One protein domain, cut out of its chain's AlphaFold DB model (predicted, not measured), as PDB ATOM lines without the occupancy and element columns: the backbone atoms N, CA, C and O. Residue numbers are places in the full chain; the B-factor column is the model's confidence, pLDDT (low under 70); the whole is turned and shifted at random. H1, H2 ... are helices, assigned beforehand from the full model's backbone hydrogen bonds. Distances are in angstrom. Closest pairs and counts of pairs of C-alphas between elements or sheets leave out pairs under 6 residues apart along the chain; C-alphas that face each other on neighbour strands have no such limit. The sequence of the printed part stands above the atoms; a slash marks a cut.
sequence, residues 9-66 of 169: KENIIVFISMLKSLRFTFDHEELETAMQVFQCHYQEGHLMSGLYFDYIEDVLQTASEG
ATOM      1  N   LYS A   9      12.943   3.122  99.131       83.38
ATOM      2  CA  LYS A   9      11.529   3.471  98.943       83.38
ATOM      3  C   LYS A   9      10.769   3.581 100.264       83.38
ATOM      4  O   LYS A   9       9.989   4.516 100.429       83.38
ATOM      5  N   GLU A  10      10.993   2.656 101.186       84.00
ATOM      6  CA  GLU A  10      10.263   2.563 102.449       84.00
ATOM      7  C   GLU A  10      10.525   3.795 103.319       84.00
ATOM      8  O   GLU A  10       9.571   4.415 103.788       84.00
ATOM      9  N   ASN A  11      11.783   4.235 103.445       82.94
ATOM     10  CA  ASN A  11      12.082   5.447 104.211       82.94
ATOM     11  C   ASN A  11      11.574   6.702 103.487       82.94
ATOM     12  O   ASN A  11      11.013   7.587 104.124       82.94
ATOM     13  N   ILE A  12      11.682   6.771 102.153       83.88
ATOM     14  CA  ILE A  12      11.136   7.899 101.371       83.88
ATOM     15  C   ILE A  12       9.617   8.032 101.563       83.88
ATOM     16  O   ILE A  12       9.107   9.149 101.663       83.88
ATOM     17  N   ILE A  13       8.882   6.919 101.645       86.12
ATOM     18  CA  ILE A  13       7.435   6.933 101.907       86.12
ATOM     19  C   ILE A  13       7.124   7.557 103.274       86.12
ATOM     20  O   ILE A  13       6.156   8.313 103.367       86.12
ATOM     21  N   VAL A  14       7.943   7.302 104.298       87.00
ATOM     22  CA  VAL A  14       7.776   7.919 105.625       87.00
ATOM     23  C   VAL A  14       7.876   9.441 105.522       87.00
ATOM     24  O   VAL A  14       6.949  10.130 105.945       87.00
ATOM     25  N   PHE A  15       8.917   9.969 104.871       84.75
ATOM     26  CA  PHE A  15       9.070  11.418 104.670       84.75
ATOM     27  C   PHE A  15       7.893  12.031 103.901       84.75
ATOM     28  O   PHE A  15       7.363  13.073 104.287       84.75
ATOM     29  N   ILE A  16       7.429  11.366 102.837       86.62
ATOM     30  CA  ILE A  16       6.254  11.817 102.075       86.62
ATOM     31  C   ILE A  16       5.008  11.839 102.965       86.62
ATOM     32  O   ILE A  16       4.204  12.768 102.867       86.62
ATOM     33  N   SER A  17       4.830  10.828 103.816       90.00
ATOM     34  CA  SER A  17       3.706  10.780 104.749       90.00
ATOM     35  C   SER A  17       3.775  11.924 105.752       90.00
ATOM     36  O   SER A  17       2.763  12.585 105.951       90.00
ATOM     37  N   MET A  18       4.949  12.211 106.321       89.44
ATOM     38  CA  MET A  18       5.138  13.328 107.253       89.44
ATOM     39  C   MET A  18       4.783  14.670 106.608       89.44
ATOM     40  O   MET A  18       3.991  15.426 107.165       89.44
ATOM     41  N   LEU A  19       5.280  14.933 105.396       88.19
ATOM     42  CA  LEU A  19       4.963  16.157 104.650       88.19
ATOM     43  C   LEU A  19       3.467  16.283 104.332       88.19
ATOM     44  O   LEU A  19       2.899  17.371 104.404       88.19
ATOM     45  N   LYS A  20       2.806  15.172 103.993       88.94
ATOM     46  CA  LYS A  20       1.354  15.160 103.773       88.94
ATOM     47  C   LYS A  20       0.583  15.407 105.064       88.94
ATOM     48  O   LYS A  20      -0.362  16.186 105.044       88.94
ATOM     49  N   SER A  21       0.980  14.766 106.161       88.94
ATOM     50  CA  SER A  21       0.384  14.965 107.482       88.94
ATOM     51  C   SER A  21       0.500  16.417 107.929       88.94
ATOM     52  O   SER A  21      -0.475  16.970 108.425       88.94
ATOM     53  N   LEU A  22       1.644  17.051 107.664       86.75
ATOM     54  CA  LEU A  22       1.870  18.454 107.982       86.75
ATOM     55  C   LEU A  22       0.864  19.386 107.290       86.75
ATOM     56  O   LEU A  22       0.388  20.341 107.889       86.75
ATOM     57  N   ARG A  23       0.456  19.097 106.049       84.75
ATOM     58  CA  ARG A  23      -0.579  19.900 105.375       84.75
ATOM     59  C   ARG A  23      -1.880  19.971 106.185       84.75
ATOM     60  O   ARG A  23      -2.549  20.996 106.153       84.75
ATOM     61  N   PHE A  24      -2.235  18.899 106.893       83.81
ATOM     62  CA  PHE A  24      -3.461  18.831 107.691       83.81
ATOM     63  C   PHE A  24      -3.356  19.539 109.045       83.81
ATOM     64  O   PHE A  24      -4.377  19.691 109.710       83.81
ATOM     65  N   THR A  25      -2.159  19.952 109.474       84.44
ATOM     66  CA  THR A  25      -1.993  20.704 110.727       84.44
ATOM     67  C   THR A  25      -2.205  22.204 110.542       84.44
ATOM     68  O   THR A  25      -2.360  22.911 111.533       84.44
ATOM     69  N   PHE A  26      -2.199  22.698 109.302       84.06
ATOM     70  CA  PHE A  26      -2.516  24.090 108.993       84.06
ATOM     71  C   PHE A  26      -4.024  24.295 108.868       84.06
ATOM     72  O   PHE A  26      -4.743  23.400 108.414       84.06
ATOM     73  N   ASP A  27      -4.489  25.496 109.215       87.69
ATOM     74  CA  ASP A  27      -5.853  25.900 108.894       87.69
ATOM     75  C   ASP A  27      -6.055  25.872 107.373       87.69
ATOM     76  O   ASP A  27      -5.234  26.387 106.609       87.69
ATOM     77  N   HIS A  28      -7.125  25.214 106.930       87.38
ATOM     78  CA  HIS A  28      -7.343  24.964 105.511       87.38
ATOM     79  C   HIS A  28      -7.587  26.258 104.731       87.38
ATOM     80  O   HIS A  28      -7.044  26.418 103.636       87.38
ATOM     81  N   GLU A  29      -8.379  27.175 105.290       88.81
ATOM     82  CA  GLU A  29      -8.728  28.432 104.630       88.81
ATOM     83  C   GLU A  29      -7.533  29.389 104.619       88.81
ATOM     84  O   GLU A  29      -7.247  30.012 103.590       88.81
ATOM     85  N   GLU A  30      -6.793  29.464 105.728       87.81
ATOM     86  CA  GLU A  30      -5.585  30.285 105.839       87.81
ATOM     87  C   GLU A  30      -4.490  29.790 104.881       87.81
ATOM     88  O   GLU A  30      -3.892  30.593 104.161       87.81
ATOM     89  N   LEU A  31      -4.272  28.468 104.806       87.44
ATOM     90  CA  LEU A  31      -3.290  27.858 103.907       87.44
ATOM     91  C   LEU A  31      -3.646  28.091 102.437       87.44
ATOM     92  O   LEU A  31      -2.777  28.485 101.660       87.44
ATOM     93  N   GLU A  32      -4.898  27.857 102.041       88.88
ATOM     94  CA  GLU A  32      -5.322  28.044 100.649       88.88
ATOM     95  C   GLU A  32      -5.226  29.521 100.244       88.88
ATOM     96  O   GLU A  32      -4.708  29.851  99.175       88.88
ATOM     97  N   THR A  33      -5.621  30.429 101.141       90.19
ATOM     98  CA  THR A  33      -5.478  31.874 100.925       90.19
ATOM     99  C   THR A  33      -4.010  32.269 100.783       90.19
ATOM    100  O   THR A  33      -3.657  33.007  99.859       90.19
ATOM    101  N   ALA A  34      -3.131  31.758 101.648       88.38
ATOM    102  CA  ALA A  34      -1.698  32.015 101.563       88.38
ATOM    103  C   ALA A  34      -1.108  31.475 100.250       88.38
ATOM    104  O   ALA A  34      -0.415  32.204  99.540       88.38
ATOM    105  N   MET A  35      -1.435  30.241  99.860       89.00
ATOM    106  CA  MET A  35      -0.991  29.666  98.586       89.00
ATOM    107  C   MET A  35      -1.442  30.511  97.387       89.00
ATOM    108  O   MET A  35      -0.646  30.759  96.477       89.00
ATOM    109  N   GLN A  36      -2.677  31.017  97.407       90.12
ATOM    110  CA  GLN A  36      -3.209  31.882  96.356       90.12
ATOM    111  C   GLN A  36      -2.485  33.237  96.296       90.12
ATOM    112  O   GLN A  36      -2.150  33.720  95.213       90.12
ATOM    113  N   VAL A  37      -2.189  33.840  97.450       90.38
ATOM    114  CA  VAL A  37      -1.444  35.109  97.547       90.38
ATOM    115  C   VAL A  37      -0.013  34.967  97.011       90.38
ATOM    116  O   VAL A  37       0.508  35.888  96.378       90.38
ATOM    117  N   PHE A  38       0.615  33.807  97.207       91.31
ATOM    118  CA  PHE A  38       1.968  33.514  96.733       91.31
ATOM    119  C   PHE A  38       2.016  32.849  95.348       91.31
ATOM    120  O   PHE A  38       3.106  32.537  94.868       91.31
ATOM    121  N   GLN A  39       0.877  32.673  94.667       91.00
ATOM    122  CA  GLN A  39       0.772  31.869  93.443       91.00
ATOM    123  C   GLN A  39       1.817  32.242  92.373       91.00
ATOM    124  O   GLN A  39       2.421  31.365  91.759       91.00
ATOM    125  N   CYS A  40       2.061  33.541  92.170       90.50
ATOM    126  CA  CYS A  40       2.987  34.045  91.149       90.50
ATOM    127  C   CYS A  40       4.475  33.784  91.459       90.50
ATOM    128  O   CYS A  40       5.324  33.982  90.587       90.50
ATOM    129  N   HIS A  41       4.796  33.363  92.686       89.62
ATOM    130  CA  HIS A  41       6.162  33.107  93.152       89.62
ATOM    131  C   HIS A  41       6.542  31.631  93.106       89.62
ATOM    132  O   HIS A  41       7.725  31.309  93.217       89.62
ATOM    133  N   TYR A  42       5.578  30.728  92.898       88.06
ATOM    134  CA  TYR A  42       5.891  29.319  92.699       88.06
ATOM    135  C   TYR A  42       6.595  29.118  91.362       88.06
ATOM    136  O   TYR A  42       6.062  29.411  90.291       88.06
ATOM    137  N   GLN A  43       7.805  28.575  91.435       87.06
ATOM    138  CA  GLN A  43       8.591  28.199  90.274       87.06
ATOM    139  C   GLN A  43       9.031  26.752  90.416       87.06
ATOM    140  O   GLN A  43       9.407  26.293  91.493       87.06
ATOM    141  N   GLU A  44       9.006  26.037  89.299       87.81
ATOM    142  CA  GLU A  44       9.597  24.713  89.241       87.81
ATOM    143  C   GLU A  44      11.122  24.843  89.314       87.81
ATOM    144  O   GLU A  44      11.758  25.399  88.412       87.81
ATOM    145  N   GLY A  45      11.688  24.347  90.411       85.12
ATOM    146  CA  GLY A  45      13.122  24.295  90.659       85.12
ATOM    147  C   GLY A  45      13.626  22.857  90.712       85.12
ATOM    148  O   GLY A  45      12.869  21.920  90.950       85.12
ATOM    149  N   HIS A  46      14.931  22.690  90.514       86.88
ATOM    150  CA  HIS A  46      15.608  21.421  90.743       86.88
ATOM    151  C   HIS A  46      16.674  21.622  91.816       86.88
ATOM    152  O   HIS A  46      17.510  22.518  91.707       86.88
ATOM    153  N   LEU A  47      16.653  20.774  92.839       85.56
ATOM    154  CA  LEU A  47      17.646  20.760  93.908       85.56
ATOM    155  C   LEU A  47      18.523  19.518  93.757       85.56
ATOM    156  O   LEU A  47      18.076  18.481  93.259       85.56
ATOM    157  N   MET A  48      19.786  19.616  94.169       90.00
ATOM    158  CA  MET A  48      20.578  18.409  94.404       90.00
ATOM    159  C   MET A  48      19.963  17.632  95.570       90.00
ATOM    160  O   MET A  48      19.369  18.235  96.459       90.00
ATOM    161  N   SER A  49      20.103  16.305  95.578       85.44
ATOM    162  CA  SER A  49      19.434  15.447  96.565       85.44
ATOM    163  C   SER A  49      19.724  15.849  98.013       85.44
ATOM    164  O   SER A  49      18.788  15.901  98.797       85.44
ATOM    165  N   GLY A  50      20.976  16.184  98.351       87.62
ATOM    166  CA  GLY A  50      21.337  16.678  99.689       87.62
ATOM    167  C   GLY A  50      20.551  17.934 100.067       87.62
ATOM    168  O   GLY A  50      19.760  17.897 100.996       87.62
ATOM    169  N   LEU A  51      20.641  18.982  99.240       92.31
ATOM    170  CA  LEU A  51      19.928  20.250  99.455       92.31
ATOM    171  C   LEU A  51      18.404  20.088  99.518       92.31
ATOM    172  O   LEU A  51      17.728  20.854 100.195       92.31
ATOM    173  N   TYR A  52      17.851  19.117  98.787       88.44
ATOM    174  CA  TYR A  52      16.434  18.788  98.879       88.44
ATOM    175  C   TYR A  52      16.080  18.247 100.265       88.44
ATOM    176  O   TYR A  52      15.110  18.708 100.854       88.44
ATOM    177  N   PHE A  53      16.848  17.289 100.786       88.94
ATOM    178  CA  PHE A  53      16.571  16.720 102.102       88.94
ATOM    179  C   PHE A  53      16.831  17.719 103.231       88.94
ATOM    180  O   PHE A  53      15.991  17.799 104.121       88.94
ATOM    181  N   ASP A  54      17.883  18.536 103.131       92.88
ATOM    182  CA  ASP A  54      18.152  19.624 104.084       92.88
ATOM    183  C   ASP A  54      16.967  20.608 104.139       92.88
ATOM    184  O   ASP A  54      16.502  20.993 105.208       92.88
ATOM    185  N   TYR A  55      16.411  20.969 102.975       90.88
ATOM    186  CA  TYR A  55      15.222  21.820 102.892       90.88
ATOM    187  C   TYR A  55      13.975  21.163 103.506       90.88
ATOM    188  O   TYR A  55      13.195  21.822 104.188       90.88
ATOM    189  N   ILE A  56      13.758  19.866 103.266       89.06
ATOM    190  CA  ILE A  56      12.627  19.138 103.856       89.06
ATOM    191  C   ILE A  56      12.756  19.045 105.382       89.06
ATOM    192  O   ILE A  56      11.746  19.172 106.075       89.06
ATOM    193  N   GLU A  57      13.965  18.835 105.903       90.75
ATOM    194  CA  GLU A  57      14.238  18.831 107.342       90.75
ATOM    195  C   GLU A  57      13.896  20.185 107.973       90.75
ATOM    196  O   GLU A  57      13.114  20.225 108.924       90.75
ATOM    197  N   ASP A  58      14.372  21.284 107.382       91.88
ATOM    198  CA  ASP A  58      14.093  22.651 107.840       91.88
ATOM    199  C   ASP A  58      12.586  22.966 107.872       91.88
ATOM    200  O   ASP A  58      12.068  23.494 108.858       91.88
ATOM    201  N   VAL A  59      11.843  22.557 106.834       89.38
ATOM    202  CA  VAL A  59      10.378  22.712 106.774       89.38
ATOM    203  C   VAL A  59       9.683  21.957 107.909       89.38
ATOM    204  O   VAL A  59       8.783  22.499 108.555       89.38
ATOM    205  N   LEU A  60      10.071  20.703 108.151       88.62
ATOM    206  CA  LEU A  60       9.468  19.875 109.199       88.62
ATOM    207  C   LEU A  60       9.806  20.408 110.597       88.62
ATOM    208  O   LEU A  60       8.929  20.436 111.464       88.62
ATOM    209  N   GLN A  61      11.043  20.858 110.808       90.56
ATOM    210  CA  GLN A  61      11.478  21.435 112.074       90.56
ATOM    211  C   GLN A  61      10.754  22.755 112.358       90.56
ATOM    212  O   GLN A  61      10.118  22.879 113.405       90.56
ATOM    213  N   THR A  62      10.737  23.683 111.400       88.06
ATOM    214  CA  THR A  62      10.044  24.977 111.531       88.06
ATOM    215  C   THR A  62       8.559  24.796 111.846       88.06
ATOM    216  O   THR A  62       7.986  25.515 112.667       88.06
ATOM    217  N   ALA A  63       7.914  23.802 111.236       84.75
ATOM    218  CA  ALA A  63       6.521  23.502 111.525       84.75
ATOM    219  C   ALA A  63       6.291  22.941 112.939       84.75
ATOM    220  O   ALA A  63       5.247  23.194 113.540       84.75
ATOM    221  N   SER A  64       7.257  22.195 113.482       83.44
ATOM    222  CA  SER A  64       7.182  21.652 114.843       83.44
ATOM    223  C   SER A  64       7.312  22.727 115.930       83.44
ATOM    224  O   SER A  64       6.819  22.538 117.041       83.44
ATOM    225  N   GLU A  65       7.913  23.874 115.602       82.69
ATOM    226  CA  GLU A  65       8.148  24.995 116.522       82.69
ATOM    227  C   GLU A  65       6.885  25.840 116.793       82.69
ATOM    228  O   GLU A  65       6.903  26.731 117.641       82.69
ATOM    229  N   GLY A  66       5.760  25.540 116.132       68.69
ATOM    230  CA  GLY A  66       4.449  26.100 116.477       68.69
ATOM    231  C   GLY A  66       4.235  27.557 116.058       68.69
ATOM    232  O   GLY A  66       3.450  28.264 116.691       68.69
TER     233      GLY A  66
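Overview. This is residues 9 to 66 of the 169 residues of the protein "Kit ligand" of Collichthys lucidus (UniProt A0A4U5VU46). Three helices make a loose, open frame: the longest, H3, and H1 come near each other toward their last residues like a V, while H2 stands apart from both and the long link of residues 38 to 48 leads back to H3. The printed part has 58 residues with three named helices in the order H1, H2, H3, no named strand, class all helix. It is loose, with a radius of gyration of the C-alphas of 13.1 A, and spans 32 by 24 by 21 A.

Along the chain. Find C-alpha 49 at (19.434, 15.447, 96.565); from there H3, residues 49 to 64, runs 22.9 A to C-alpha 64 at (7.182, 21.652, 114.843). H1, residues 9 to 23, starts at C-alpha 9 at (11.529, 3.471, 98.943) and runs 21.4 A. H2 is residues 28 to 37, 14.2 A.

Arrangement. Look at Leu 19 and Leu 60, the closest C-alphas of H1 and H3, 7.4 A apart. The two helices only just touch, with 3 pairs of C-alphas within 8 A, through residues 19 to 22 and 60 to 63 alone. They run the same way at a steep tilt of 39 degrees. H2 is apart from H1 and from H3. In H1, H2 and H3 every O i to N i+4 pair is within hydrogen-bond range.

Size, cuts and confidence. The farthest C-alphas, of Glu 10 and Val 37, are 34.9 A apart. H1 to H2 is a tight link and H2 to H3 a long one of 11 residues. Residues 9 to 14 and 32 to 46 stand free. The printed part has no cut; residue 66 is under pLDDT 70.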